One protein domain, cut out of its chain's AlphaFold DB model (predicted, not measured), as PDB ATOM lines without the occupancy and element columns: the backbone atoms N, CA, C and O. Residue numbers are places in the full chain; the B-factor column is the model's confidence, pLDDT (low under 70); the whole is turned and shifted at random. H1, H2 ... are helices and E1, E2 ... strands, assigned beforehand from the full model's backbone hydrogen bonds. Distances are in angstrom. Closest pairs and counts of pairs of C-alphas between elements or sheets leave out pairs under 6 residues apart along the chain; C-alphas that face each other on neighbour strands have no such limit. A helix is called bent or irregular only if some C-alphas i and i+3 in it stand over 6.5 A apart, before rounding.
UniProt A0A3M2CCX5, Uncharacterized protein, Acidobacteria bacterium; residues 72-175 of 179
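AT A GLANCE: This is residues 72 to 175 of the 179 residues of an uncharacterized protein of Acidobacteria bacterium (UniProt A0A3M2CCX5). A strongly twisted four-stranded sheet has the bent helix H1 packed on it, with arm H1b on one face, and the helical hairpin H2 and H3 on the opposite face. The printed part has 104 residues, with three named helices and four named strands in the order E1 H1 E2 E3 E4 H2 H3; the mixed sheet runs E1 E2 E4 E3. The class is mixed, helices and strands; the whole is compact, with a radius of gyration of the C-alphas of 12.7 A and spans of 34, 28 and 24 A.

IN THESE COORDINATES: E1, residues 74 to 76, begins at C-alpha 74 (202.849, 184.900, 172.252). H1, residues 79 to 98, was assigned as one helix by its hydrogen bonds but is bent, C-alphas 87 and 90 being 8.1 A apart; its arms are H1a, 79 to 87, irregular with C-alphas 84 and 87 7.8 A apart, and H1b, 90 to 98. E2 is 103 to 109, 18.1 A; E3, 124 to 128; E4, 134 to 140, 19.3 A; H2, 143 to 153, 15.6 A; H3, 158 to 165, ends at C-alpha 165 (197.970, 194.116, 172.047).

HOW THE PARTS SIT: E1 and E2 are parallel, N 76 and O 104 2.8 A apart; with H1 they form a strand-helix-strand unit, two parallel neighbours with a helix between, its crossover left-handed. E2 and E4 are antiparallel, N 105 and O 138 2.9 A apart. The hairpin E3 and E4 is antiparallel, N 135 and O 127 2.8 A apart. H1a and H1b are about perpendicular, at 84 degrees. H1b's height over the sheet is 7.2 A. H2 and H3 touch, C-alphas 147 and 164 closest at 5.4 A, a shallow tilt of 25 degrees, opposite ways. O i to N i+4 pairs are within hydrogen-bond range throughout H1b, H2 and H3, but 3 of 5 in H1a.

THE WHOLE: The C-alphas farthest apart, of Ala 113 and Glu 174, are 35.2 A apart. The printed part has no cut; the link E2 to E3 is long, and no printed residue is under 70 in pLDDT.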
ATOM      1  N   GLN A  72     203.633 182.671 166.028       91.81
ATOM      2  CA  GLN A  72     202.295 183.234 166.195       91.81
ATOM      3  C   GLN A  72     201.767 183.114 167.636       91.81
ATOM      4  O   GLN A  72     200.813 183.810 167.991       91.81
ATOM      5  N   ILE A  73     202.381 182.262 168.465       95.38
ATOM      6  CA  ILE A  73     202.002 182.046 169.864       95.38
ATOM      7  C   ILE A  73     202.832 182.966 170.758       95.38
ATOM      8  O   ILE A  73     204.049 182.809 170.888       95.38
ATOM      9  N   GLY A  74     202.172 183.934 171.391       96.19
ATOM     10  CA  GLY A  74     202.849 184.900 172.252       96.19
ATOM     11  C   GLY A  74     203.129 184.336 173.640       96.19
ATOM     12  O   GLY A  74     202.225 183.817 174.289       96.19
ATOM     13  N   ILE A  75     204.357 184.496 174.135       97.19
ATOM     14  CA  ILE A  75     204.734 184.142 175.508       97.19
ATOM     15  C   ILE A  75     205.190 185.403 176.242       97.19
ATOM     16  O   ILE A  75     206.058 186.125 175.753       97.19
ATOM     17  N   HIS A  76     204.605 185.673 177.405       96.81
ATOM     18  CA  HIS A  76     205.017 186.748 178.300       96.81
ATOM     19  C   HIS A  76     205.656 186.167 179.557       96.81
ATOM     20  O   HIS A  76     205.006 185.525 180.385       96.81
ATOM     21  N   HIS A  77     206.958 186.388 179.690       95.44
ATOM     22  CA  HIS A  77     207.730 185.953 180.843       95.44
ATOM     23  C   HIS A  77     207.798 187.048 181.905       95.44
ATOM     24  O   HIS A  77     208.139 188.189 181.593       95.44
ATOM     25  N   ASN A  78     207.633 186.665 183.171       91.44
ATOM     26  CA  ASN A  78     208.193 187.444 184.276       91.44
ATOM     27  C   ASN A  78     209.724 187.251 184.347       91.44
ATOM     28  O   ASN A  78     210.267 186.346 183.711       91.44
ATOM     29  N   ALA A  79     210.422 188.067 185.143       91.25
ATOM     30  CA  ALA A  79     211.887 188.038 185.225       91.25
ATOM     31  C   ALA A  79     212.458 186.635 185.519       91.25
ATOM     32  O   ALA A  79     213.325 186.163 184.792       91.25
ATOM     33  N   LEU A  80     211.908 185.937 186.518       91.50
ATOM     34  CA  LEU A  80     212.388 184.615 186.928       91.50
ATOM     35  C   LEU A  80     212.184 183.552 185.838       91.50
ATOM     36  O   LEU A  80     213.101 182.812 185.496       91.50
ATOM     37  N   SER A  81     210.987 183.499 185.249       93.25
ATOM     38  CA  SER A  81     210.694 182.555 184.166       93.25
ATOM     39  C   SER A  81     211.522 182.846 182.915       93.25
ATOM     40  O   SER A  81     211.871 181.913 182.201       93.25
ATOM     41  N   ARG A  82     211.865 184.114 182.644       93.31
ATOM     42  CA  ARG A  82     212.731 184.489 181.518       93.31
ATOM     43  C   ARG A  82     214.143 183.935 181.700       93.31
ATOM     44  O   ARG A  82     214.749 183.506 180.726       93.31
ATOM     45  N   GLU A  83     214.657 183.947 182.925       91.56
ATOM     46  CA  GLU A  83     215.988 183.425 183.242       91.56
ATOM     47  C   GLU A  83     216.038 181.893 183.185       91.56
ATOM     48  O   GLU A  83     216.960 181.335 182.593       91.56
ATOM     49  N   GLU A  84     215.042 181.208 183.755       92.12
ATOM     50  CA  GLU A  84     215.050 179.742 183.851       92.12
ATOM     51  C   GLU A  84     214.546 179.027 182.593       92.12
ATOM     52  O   GLU A  84     214.976 177.908 182.311       92.12
ATOM     53  N   LEU A  85     213.623 179.637 181.844       92.19
ATOM     54  CA  LEU A  85     212.878 178.947 180.789       92.19
ATOM     55  C   LEU A  85     213.232 179.389 179.367       92.19
ATOM     56  O   LEU A  85     212.595 178.924 178.424       92.19
ATOM     57  N   ALA A  86     214.245 180.240 179.181       87.44
ATOM     58  CA  ALA A  86     214.630 180.740 177.857       87.44
ATOM     59  C   ALA A  86     214.926 179.618 176.841       87.44
ATOM     60  O   ALA A  86     214.591 179.740 175.666       87.44
ATOM     61  N   ASP A  87     215.521 178.508 177.288       89.00
ATOM     62  CA  ASP A  87     215.830 177.347 176.439       89.00
ATOM     63  C   ASP A  87     214.622 176.404 176.224       89.00
ATOM     64  O   ASP A  87     214.743 175.388 175.540       89.00
ATOM     65  N   PHE A  88     213.458 176.720 176.801       92.50
ATOM     66  CA  PHE A  88     212.243 175.897 176.776       92.50
ATOM     67  C   PHE A  88     211.032 176.629 176.177       92.50
ATOM     68  O   PHE A  88     209.904 176.144 176.275       92.50
ATOM     69  N   GLU A  89     211.238 177.786 175.543       93.69
ATOM     70  CA  GLU A  89     210.147 178.623 175.032       93.69
ATOM     71  C   GLU A  89     209.251 177.878 174.029       93.69
ATOM     72  O   GLU A  89     208.027 177.957 174.124       93.69
ATOM     73  N   ASP A  90     209.827 177.078 173.125       94.81
ATOM     74  CA  ASP A  90     209.042 176.291 172.164       94.81
ATOM     75  C   ASP A  90     208.189 175.211 172.856       94.81
ATOM     76  O   ASP A  90     207.085 174.918 172.399       94.81
ATOM     77  N   ALA A  91     208.633 174.667 173.995       95.56
ATOM     78  CA  ALA A  91     207.825 173.740 174.786       95.56
ATOM     79  C   ALA A  91     206.641 174.457 175.460       95.56
ATOM     80  O   ALA A  91     205.528 173.937 175.476       95.56
ATOM     81  N   ILE A  92     206.834 175.686 175.944       96.44
ATOM     82  CA  ILE A  92     205.739 176.499 176.497       96.44
ATOM     83  C   ILE A  92     204.750 176.889 175.388       96.44
ATOM     84  O   ILE A  92     203.535 176.869 175.600       96.44
ATOM     85  N   LYS A  93     205.237 177.190 174.180       96.56
ATOM     86  CA  LYS A  93     204.384 177.429 173.006       96.56
ATOM     87  C   LYS A  93     203.604 176.178 172.610       96.56
ATOM     88  O   LYS A  93     202.404 176.281 172.379       96.56
ATOM     89  N   ALA A  94     204.237 175.003 172.615       96.50
ATOM     90  CA  ALA A  94     203.570 173.718 172.396       96.50
ATOM     91  C   ALA A  94     202.459 173.465 173.431       96.50
ATOM     92  O   ALA A  94     201.350 173.091 173.056       96.50
ATOM     93  N   LEU A  95     202.721 173.736 174.717       97.25
ATOM     94  CA  LEU A  95     201.722 173.656 175.786       97.25
ATOM     95  C   LEU A  95     200.547 174.610 175.532       97.25
ATOM     96  O   LEU A  95     199.386 174.213 175.603       97.25
ATOM     97  N   THR A  96     200.852 175.866 175.210       96.81
ATOM     98  CA  THR A  96     199.858 176.913 174.928       96.81
ATOM     99  C   THR A  96     198.968 176.512 173.751       96.81
ATOM    100  O   THR A  96     197.739 176.575 173.842       96.81
ATOM    101  N   LEU A  97     199.580 175.996 172.683       95.75
ATOM    102  CA  LEU A  97     198.893 175.493 171.501       95.75
ATOM    103  C   LEU A  97     198.011 174.274 171.823       95.75
ATOM    104  O   LEU A  97     196.851 174.221 171.408       95.75
ATOM    105  N   ALA A  98     198.511 173.322 172.616       95.62
ATOM    106  CA  ALA A  98     197.742 172.159 173.059       95.62
ATOM    107  C   ALA A  98     196.514 172.556 173.890       95.62
ATOM    108  O   ALA A  98     195.455 171.935 173.784       95.62
ATOM    109  N   CYS A  99     196.604 173.634 174.667       95.44
ATOM    110  CA  CYS A  99     195.474 174.185 175.408       95.44
ATOM    111  C   CYS A  99     194.498 175.015 174.554       95.44
ATOM    112  O   CYS A  99     193.521 175.527 175.109       95.44
ATOM    113  N   ARG A 100     194.717 175.123 173.233       93.50
ATOM    114  CA  ARG A 100     193.970 175.995 172.309       93.50
ATOM    115  C   ARG A 100     193.999 177.463 172.748       93.50
ATOM    116  O   ARG A 100     192.971 178.137 172.768       93.50
ATOM    117  N   ALA A 101     195.179 177.938 173.130       95.88
ATOM    118  CA  ALA A 101     195.437 179.329 173.471       95.88
ATOM    119  C   ALA A 101     196.351 179.987 172.425       95.88
ATOM    120  O   ALA A 101     197.171 179.327 171.790       95.88
ATOM    121  N   VAL A 102     196.205 181.301 172.259       96.12
ATOM    122  CA  VAL A 102     197.022 182.135 171.359       96.12
ATOM    123  C   VAL A 102     198.172 182.835 172.076       96.12
ATOM    124  O   VAL A 102     199.082 183.368 171.443       96.12
ATOM    125  N   GLY A 103     198.145 182.834 173.406       97.38
ATOM    126  CA  GLY A 103     199.257 183.312 174.201       97.38
ATOM    127  C   GLY A 103     199.188 182.866 175.650       97.38
ATOM    128  O   GLY A 103     198.144 182.418 176.132       97.38
ATOM    129  N   ALA A 104     200.311 182.999 176.342       97.81
ATOM    130  CA  ALA A 104     200.441 182.649 177.745       97.81
ATOM    131  C   ALA A 104     201.307 183.668 178.488       97.81
ATOM    132  O   ALA A 104     202.337 184.100 177.975       97.81
ATOM    133  N   THR A 105     200.917 184.017 179.713       96.50
ATOM    134  CA  THR A 105     201.737 184.837 180.615       96.50
ATOM    135  C   THR A 105     202.092 184.063 181.874       96.50
ATOM    136  O   THR A 105     201.231 183.430 182.488       96.50
ATOM    137  N   CYS A 106     203.357 184.122 182.280       95.06
ATOM    138  CA  CYS A 106     203.802 183.548 183.540       95.06
ATOM    139  C   CYS A 106     203.368 184.461 184.686       95.06
ATOM    140  O   CYS A 106     203.797 185.611 184.769       95.06
ATOM    141  N   ILE A 107     202.543 183.939 185.592       92.56
ATOM    142  CA  ILE A 107     201.974 184.711 186.708       92.56
ATOM    143  C   ILE A 107     202.610 184.386 188.059       92.56
ATOM    144  O   ILE A 107     202.307 185.038 189.052       92.56
ATOM    145  N   GLY A 108     203.500 183.395 188.108       91.75
ATOM    146  CA  GLY A 108     204.217 183.053 189.329       91.75
ATOM    147  C   GLY A 108     204.744 181.627 189.338       91.75
ATOM    148  O   GLY A 108     204.750 180.929 188.324       91.75
ATOM    149  N   VAL A 109     205.186 181.211 190.517       91.69
ATOM    150  CA  VAL A 109     205.671 179.859 190.800       91.69
ATOM    151  C   VAL A 109     204.635 179.134 191.652       91.69
ATOM    152  O   VAL A 109     203.975 179.735 192.500       91.69
ATOM    153  N   ASN A 110     204.483 177.833 191.433       84.88
ATOM    154  CA  ASN A 110     203.613 176.991 192.236       84.88
ATOM    155  C   ASN A 110     203.940 177.135 193.734       84.88
ATOM    156  O   ASN A 110     205.091 176.991 194.141       84.88
ATOM    157  N   GLY A 111     202.917 177.405 194.547       78.50
ATOM    158  CA  GLY A 111     203.058 177.670 195.981       78.50
ATOM    159  C   GLY A 111     203.165 179.152 196.362       78.50
ATOM    160  O   GLY A 111     203.182 179.454 197.555       78.50
ATOM    161  N   ASP A 112     203.186 180.082 195.402       83.44
ATOM    162  CA  ASP A 112     203.070 181.512 195.706       83.44
ATOM    163  C   ASP A 112     201.634 181.865 196.138       83.44
ATOM    164  O   ASP A 112     200.672 181.732 195.381       83.44
ATOM    165  N   ALA A 113     201.497 182.345 197.377       72.38
ATOM    166  CA  ALA A 113     200.221 182.721 197.984       72.38
ATOM    167  C   ALA A 113     199.544 183.932 197.315       72.38
ATOM    168  O   ALA A 113     198.385 184.220 197.611       72.38
ATOM    169  N   LYS A 114     200.257 184.668 196.456       78.62
ATOM    170  CA  LYS A 114     199.743 185.859 195.764       78.62
ATOM    171  C   LYS A 114     199.085 185.553 194.419       78.62
ATOM    172  O   LYS A 114     198.559 186.471 193.794       78.62
ATOM    173  N   ILE A 115     199.113 184.300 193.968       80.06
ATOM    174  CA  ILE A 115     198.508 183.903 192.697       80.06
ATOM    175  C   ILE A 115     196.981 183.923 192.820       80.06
ATOM    176  O   ILE A 115     196.388 183.177 193.600       80.06
ATOM    177  N   ASP A 116     196.340 184.747 191.993       80.00
ATOM    178  CA  ASP A 116     194.887 184.804 191.862       80.00
ATOM    179  C   ASP A 116     194.390 183.831 190.777       80.00
ATOM    180  O   ASP A 116     194.586 184.060 189.583       80.00
ATOM    181  N   LEU A 117     193.713 182.759 191.202       83.00
ATOM    182  CA  LEU A 117     193.094 181.749 190.328       83.00
ATOM    183  C   LEU A 117     191.585 181.966 190.114       83.00
ATOM    184  O   LEU A 117     190.901 181.080 189.600       83.00
ATOM    185  N   SER A 118     191.036 183.115 190.520       82.50
ATOM    186  CA  SER A 118     189.586 183.377 190.490       82.50
ATOM    187  C   SER A 118     188.955 183.370 189.092       82.50
ATOM    188  O   SER A 118     187.734 183.289 188.988       82.50
ATOM    189  N   ASP A 119     189.765 183.409 188.030       76.12
ATOM    190  CA  ASP A 119     189.306 183.310 186.639       76.12
ATOM    191  C   ASP A 119     188.843 181.907 186.226       76.12
ATOM    192  O   ASP A 119     188.268 181.774 185.153       76.12
ATOM    193  N   GLY A 120     189.080 180.881 187.049       83.19
ATOM    194  CA  GLY A 120     188.772 179.488 186.720       83.19
ATOM    195  C   GLY A 120     190.023 178.696 186.342       83.19
ATOM    196  O   GLY A 120     190.885 179.161 185.599       83.19
ATOM    197  N   VAL A 121     190.147 177.485 186.884       83.12
ATOM    198  CA  VAL A 121     191.350 176.639 186.761       83.12
ATOM    199  C   VAL A 121     191.649 176.215 185.320       83.12
ATOM    200  O   VAL A 121     192.795 175.946 184.978       83.12
ATOM    201  N   GLU A 122     190.638 176.195 184.455       86.00
ATOM    202  CA  GLU A 122     190.713 175.824 183.042       86.00
ATOM    203  C   GLU A 122     191.547 176.777 182.175       86.00
ATOM    204  O   GLU A 122     191.872 176.437 181.032       86.00
ATOM    205  N   HIS A 123     191.855 177.952 182.722       91.25
ATOM    206  CA  HIS A 123     192.649 179.011 182.118       91.25
ATOM    207  C   HIS A 123     194.123 178.970 182.514       91.25
ATOM    208  O   HIS A 123     194.901 179.812 182.062       91.25
ATOM    209  N   PHE A 124     194.512 178.028 183.368       93.44
ATOM    210  CA  PHE A 124     195.868 177.935 183.869       93.44
ATOM    211  C   PHE A 124     196.500 176.598 183.509       93.44
ATOM    212  O   PHE A 124     195.829 175.573 183.402       93.44
ATOM    213  N   SER A 125     197.818 176.611 183.341       94.81
ATOM    214  CA  SER A 125     198.608 175.395 183.209       94.81
ATOM    215  C   SER A 125     199.963 175.552 183.884       94.81
ATOM    216  O   SER A 125     200.429 176.666 184.134       94.81
ATOM    217  N   TYR A 126     200.584 174.422 184.193       93.94
ATOM    218  CA  TYR A 126     201.894 174.371 184.817       93.94
ATOM    219  C   TYR A 126     202.953 173.983 183.791       93.94
ATOM    220  O   TYR A 126     202.729 173.115 182.948       93.94
ATOM    221  N   PHE A 127     204.129 174.590 183.905       95.31
ATOM    222  CA  PHE A 127     205.323 174.159 183.192       95.31
ATOM    223  C   PHE A 127     206.472 173.996 184.183       95.31
ATOM    224  O   PHE A 127     206.762 174.913 184.955       95.31
ATOM    225  N   THR A 128     207.139 172.846 184.144       90.75
ATOM    226  CA  THR A 128     208.267 172.531 185.023       90.75
ATOM    227  C   THR A 128     209.484 172.211 184.168       90.75
ATOM    228  O   THR A 128     209.475 171.249 183.399       90.75
ATOM    229  N   ALA A 129     210.540 173.010 184.311       84.69
ATOM    230  CA  ALA A 129     211.833 172.674 183.724       84.69
ATOM    231  C   ALA A 129     212.460 171.467 184.459       84.69
ATOM    232  O   ALA A 129     212.228 171.313 185.659       84.69
ATOM    233  N   PRO A 130     213.301 170.642 183.795       81.75
ATOM    234  CA  PRO A 130     213.898 169.429 184.379       81.75
ATOM    235  C   PRO A 130     214.582 169.591 185.748       81.75
ATOM    236  O   PRO A 130     214.625 168.644 186.526       81.75
ATOM    237  N   ALA A 131     215.118 170.776 186.050       77.88
ATOM    238  CA  ALA A 131     215.784 171.083 187.315       77.88
ATOM    239  C   ALA A 131     215.456 172.508 187.804       77.88
ATOM    240  O   ALA A 131     216.348 173.241 188.224       77.88
ATOM    241  N   GLY A 132     214.189 172.920 187.699       85.38
ATOM    242  CA  GLY A 132     213.771 174.292 187.999       85.38
ATOM    243  C   GLY A 132     212.431 174.396 188.714       85.38
ATOM    244  O   GLY A 132     211.836 173.403 189.149       85.38
ATOM    245  N   HIS A 133     211.953 175.629 188.836       92.06
ATOM    246  CA  HIS A 133     210.654 175.887 189.435       92.06
ATOM    247  C   HIS A 133     209.516 175.336 188.565       92.06
ATOM    248  O   HIS A 133     209.620 175.187 187.345       92.06
ATOM    249  N   THR A 134     208.389 175.043 189.214       93.88
ATOM    250  CA  THR A 134     207.126 174.811 188.511       93.88
ATOM    251  C   THR A 134     206.430 176.154 188.349       93.88
ATOM    252  O   THR A 134     205.953 176.720 189.331       93.88
ATOM    253  N   PHE A 135     206.391 176.673 187.131       95.19
ATOM    254  CA  PHE A 135     205.782 177.959 186.815       95.19
ATOM    255  C   PHE A 135     204.311 177.790 186.465       95.19
ATOM    256  O   PHE A 135     203.923 176.818 185.814       95.19
ATOM    257  N   LEU A 136     203.503 178.758 186.887       94.88
ATOM    258  CA  LEU A 136     202.098 178.840 186.539       94.88
ATOM    259  C   LEU A 136     201.896 179.841 185.403       94.88
ATOM    260  O   LEU A 136     202.329 180.994 185.477       94.88
ATOM    261  N   TRP A 137     201.171 179.397 184.387       96.19
ATOM    262  CA  TRP A 137     200.881 180.147 183.178       96.19
ATOM    263  C   TRP A 137     199.388 180.421 183.071       96.19
ATOM    264  O   TRP A 137     198.593 179.484 183.121       96.19
ATOM    265  N   ARG A 138     199.002 181.688 182.890       96.00
ATOM    266  CA  ARG A 138     197.649 182.076 182.466       96.00
ATOM    267  C   ARG A 138     197.592 182.028 180.941       96.00
ATOM    268  O   ARG A 138     198.379 182.699 180.280       96.00
ATOM    269  N   LEU A 139     196.671 181.235 180.407       97.00
ATOM    270  CA  LEU A 139     196.498 180.935 178.985       97.00
ATOM    271  C   LEU A 139     195.353 181.755 178.396       97.00
ATOM    272  O   LEU A 139     194.267 181.735 178.961       97.00
ATOM    273  N   PHE A 140     195.540 182.410 177.255       97.00
ATOM    274  CA  PHE A 140     194.510 183.245 176.630       97.00
ATOM    275  C   PHE A 140     194.031 182.637 175.317       97.00
ATOM    276  O   PHE A 140     194.827 182.414 174.407       97.00
ATOM    277  N   GLY A 141     192.726 182.397 175.193       95.62
ATOM    278  CA  GLY A 141     192.109 181.898 173.960       95.62
ATOM    279  C   GLY A 141     191.930 182.985 172.900       95.62
ATOM    280  O   GLY A 141     191.789 182.680 171.718       95.62
ATOM    281  N   ALA A 142     191.952 184.256 173.304       96.88
ATOM    282  CA  ALA A 142     191.829 185.393 172.404       96.88
ATOM    283  C   ALA A 142     192.676 186.583 172.858       96.88
ATOM    284  O   ALA A 142     192.851 186.831 174.051       96.88
ATOM    285  N   ARG A 143     193.113 187.399 171.900       97.44
ATOM    286  CA  ARG A 143     193.853 188.638 172.167       97.44
ATOM    287  C   ARG A 143     193.093 189.582 173.088       97.44
ATOM    288  O   ARG A 143     193.648 190.133 174.030       97.44
ATOM    289  N   LYS A 144     191.793 189.740 172.828       97.38
ATOM    290  CA  LYS A 144     190.918 190.585 173.644       97.38
ATOM    291  C   LYS A 144     190.885 190.127 175.106       97.38
ATOM    292  O   LYS A 144     190.901 190.972 175.991       97.38
ATOM    293  N   GLU A 145     190.891 188.815 175.348       96.00
ATOM    294  CA  GLU A 145     190.939 188.251 176.703       96.00
ATOM    295  C   GLU A 145     192.220 188.677 177.433       96.00
ATOM    296  O   GLU A 145     192.148 189.128 178.575       96.00
ATOM    297  N   ALA A 146     193.378 188.602 176.765       96.75
ATOM    298  CA  ALA A 146     194.657 189.037 177.328       96.75
ATOM    299  C   ALA A 146     194.664 190.541 177.654       96.75
ATOM    300  O   ALA A 146     195.068 190.943 178.745       96.75
ATOM    301  N   ILE A 147     194.160 191.373 176.737       97.12
ATOM    302  CA  ILE A 147     194.052 192.827 176.933       97.12
ATOM    303  C   ILE A 147     193.158 193.147 178.139       97.12
ATOM    304  O   ILE A 147     193.539 193.940 179.002       97.12
ATOM    305  N   ASP A 148     191.974 192.536 178.207       95.44
ATOM    306  CA  ASP A 148     191.015 192.766 179.291       95.44
ATOM    307  C   ASP A 148     191.582 192.288 180.641       95.44
ATOM    308  O   ASP A 148     191.386 192.953 181.664       95.44
ATOM    309  N   TYR A 149     192.342 191.186 180.648       93.94
ATOM    310  CA  TYR A 149     193.038 190.681 181.832       93.94
ATOM    311  C   TYR A 149     194.033 191.705 182.390       93.94
ATOM    312  O   TYR A 149     193.931 192.070 183.566       93.94
ATOM    313  N   PHE A 150     194.951 192.217 181.564       94.19
ATOM    314  CA  PHE A 150     195.962 193.175 182.026       94.19
ATOM    315  C   PHE A 150     195.359 194.526 182.402       94.19
ATOM    316  O   PHE A 150     195.672 195.043 183.471       94.19
ATOM    317  N   LYS A 151     194.400 195.051 181.628       94.25
ATOM    318  CA  LYS A 151     193.701 196.301 181.984       94.25
ATOM    319  C   LYS A 151     192.998 196.223 183.338       94.25
ATOM    320  O   LYS A 151     192.889 197.234 184.027       94.25
ATOM    321  N   LYS A 152     192.492 195.044 183.710       91.50
ATOM    322  CA  LYS A 152     191.779 194.837 184.973       91.50
ATOM    323  C   LYS A 152     192.718 194.580 186.150       91.50
ATOM    324  O   LYS A 152     192.464 195.107 187.230       91.50
ATOM    325  N   ARG A 153     193.732 193.725 185.979       87.81
ATOM    326  CA  ARG A 153     194.569 193.233 187.089       87.81
ATOM    327  C   ARG A 153     195.893 193.964 187.260       87.81
ATOM    328  O   ARG A 153     196.375 194.034 188.385       87.81
ATOM    329  N   HIS A 154     196.448 194.494 186.177       87.31
ATOM    330  CA  HIS A 154     197.760 195.138 186.147       87.31
ATOM    331  C   HIS A 154     197.714 196.412 185.284       87.31
ATOM    332  O   HIS A 154     198.456 196.518 184.308       87.31
ATOM    333  N   PRO A 155     196.814 197.375 185.572       86.88
ATOM    334  CA  PRO A 155     196.666 198.587 184.760       86.88
ATOM    335  C   PRO A 155     197.944 199.441 184.682       86.88
ATOM    336  O   PRO A 155     198.067 200.281 183.792       86.88
ATOM    337  N   GLU A 156     198.873 199.255 185.618       91.06
ATOM    338  CA  GLU A 156     200.185 199.895 185.658       91.06
ATOM    339  C   GLU A 156     201.251 199.210 184.785       91.06
ATOM    340  O   GLU A 156     202.272 199.832 184.491       91.06
ATOM    341  N   ASP A 157     201.031 197.961 184.366       91.12
ATOM    342  CA  ASP A 157     201.997 197.172 183.599       91.12
ATOM    343  C   ASP A 157     201.818 197.407 182.092       91.12
ATOM    344  O   ASP A 157     201.114 196.684 181.380       91.12
ATOM    345  N   GLN A 158     202.437 198.487 181.612       93.50
ATOM    346  CA  GLN A 158     202.375 198.876 180.203       93.50
ATOM    347  C   GLN A 158     203.066 197.860 179.283       93.50
ATOM    348  O   GLN A 158     202.564 197.625 178.190       93.50
ATOM    349  N   GLU A 159     204.159 197.223 179.722       93.44
ATOM    350  CA  GLU A 159     204.879 196.218 178.922       93.44
ATOM    351  C   GLU A 159     203.989 194.995 178.667       93.44
ATOM    352  O   GLU A 159     203.859 194.536 177.529       93.44
ATOM    353  N   ALA A 160     203.307 194.506 179.704       93.25
ATOM    354  CA  ALA A 160     202.398 193.377 179.566       93.25
ATOM    355  C   ALA A 160     201.175 193.709 178.694       93.25
ATOM    356  O   ALA A 160     200.695 192.865 177.929       93.25
ATOM    357  N   LEU A 161     200.682 194.949 178.768       95.75
ATOM    358  CA  LEU A 161     199.596 195.407 177.907       95.75
ATOM    359  C   LEU A 161     200.030 195.510 176.437       95.75
ATOM    360  O   LEU A 161     199.309 195.031 175.564       95.75
ATOM    361  N   GLU A 162     201.205 196.079 176.162       96.50
ATOM    362  CA  GLU A 162     201.777 196.152 174.811       96.50
ATOM    363  C   GLU A 162     201.988 194.755 174.220       96.50
ATOM    364  O   GLU A 162     201.643 194.511 173.060       96.50
ATOM    365  N   TRP A 163     202.474 193.807 175.026       97.12
ATOM    366  CA  TRP A 163     202.556 192.403 174.631       97.12
ATOM    367  C   TRP A 163     201.186 191.835 174.242       97.12
ATOM    368  O   TRP A 163     201.054 191.206 173.190       97.12
ATOM    369  N   ALA A 164     200.156 192.075 175.059       97.12
ATOM    370  CA  ALA A 164     198.814 191.561 174.805       97.12
ATOM    371  C   ALA A 164     198.208 192.151 173.525       97.12
ATOM    372  O   ALA A 164     197.589 191.432 172.743       97.12
ATOM    373  N   GLU A 165     198.405 193.447 173.277       96.75
ATOM    374  CA  GLU A 165     197.970 194.116 172.047       96.75
ATOM    375  C   GLU A 165     198.744 193.617 170.811       96.75
ATOM    376  O   GLU A 165     198.176 193.531 169.714       96.75
ATOM    377  N   GLY A 166     200.005 193.225 171.009       96.44
ATOM    378  CA  GLY A 166     200.922 192.715 169.992       96.44
ATOM    379  C   GLY A 166     200.793 191.230 169.642       96.44
ATOM    380  O   GLY A 166     201.494 190.786 168.731       96.44
ATOM    381  N   LEU A 167     199.925 190.452 170.307       96.56
ATOM    382  CA  LEU A 167     199.699 189.041 169.950       96.56
ATOM    383  C   LEU A 167     199.355 188.914 168.460       96.56
ATOM    384  O   LEU A 167     198.548 189.681 167.947       96.56
ATOM    385  N   ALA A 168     199.941 187.947 167.753       94.06
ATOM    386  CA  ALA A 168     199.751 187.824 166.306       94.06
ATOM    387  C   ALA A 168     198.318 187.404 165.938       94.06
ATOM    388  O   ALA A 168     197.722 187.958 165.014       94.06
ATOM    389  N   LEU A 169     197.750 186.466 166.696       92.94
ATOM    390  CA  LEU A 169     196.409 185.924 166.477       92.94
ATOM    391  C   LEU A 169     195.359 186.728 167.253       92.94
ATOM    392  O   LEU A 169     195.646 187.339 168.285       92.94
ATOM    393  N   THR A 170     194.138 186.781 166.739       94.88
ATOM    394  CA  THR A 170     192.978 187.385 167.412       94.88
ATOM    395  C   THR A 170     192.284 186.356 168.292       94.88
ATOM    396  O   THR A 170     191.903 186.689 169.418       94.88
ATOM    397  N   SER A 171     192.146 185.116 167.818       94.69
ATOM    398  CA  SER A 171     191.552 184.006 168.568       94.69
ATOM    399  C   SER A 171     192.162 182.650 168.206       94.69
ATOM    400  O   SER A 171     192.802 182.480 167.172       94.69
ATOM    401  N   ALA A 172     191.925 181.660 169.066       90.25
ATOM    402  CA  ALA A 172     192.315 180.273 168.842       90.25
ATOM    403  C   ALA A 172     191.616 179.626 167.630       90.25
ATOM    404  O   ALA A 172     192.035 178.564 167.187       90.25
ATOM    405  N   GLU A 173     190.569 180.250 167.084       88.69
ATOM    406  CA  GLU A 173     189.894 179.790 165.862       88.69
ATOM    407  C   GLU A 173     190.743 180.031 164.603       88.69
ATOM    408  O   GLU A 173     190.489 179.419 163.570       88.69
ATOM    409  N   GLU A 174     191.749 180.909 164.682       84.69
ATOM    410  CA  GLU A 174     192.708 181.154 163.598       84.69
ATOM    411  C   GLU A 174     193.860 180.142 163.573       84.69
ATOM    412  O   GLU A 174     194.626 180.116 162.608       84.69
ATOM    413  N   LEU A 175     193.993 179.315 164.615       82.25
ATOM    414  CA  LEU A 175     194.939 178.202 164.624       82.25
ATOM    415  C   LEU A 175     194.511 177.179 163.568       82.25
ATOM    416  O   LEU A 175     193.317 176.912 163.394       82.25
TER     417      LEU A 175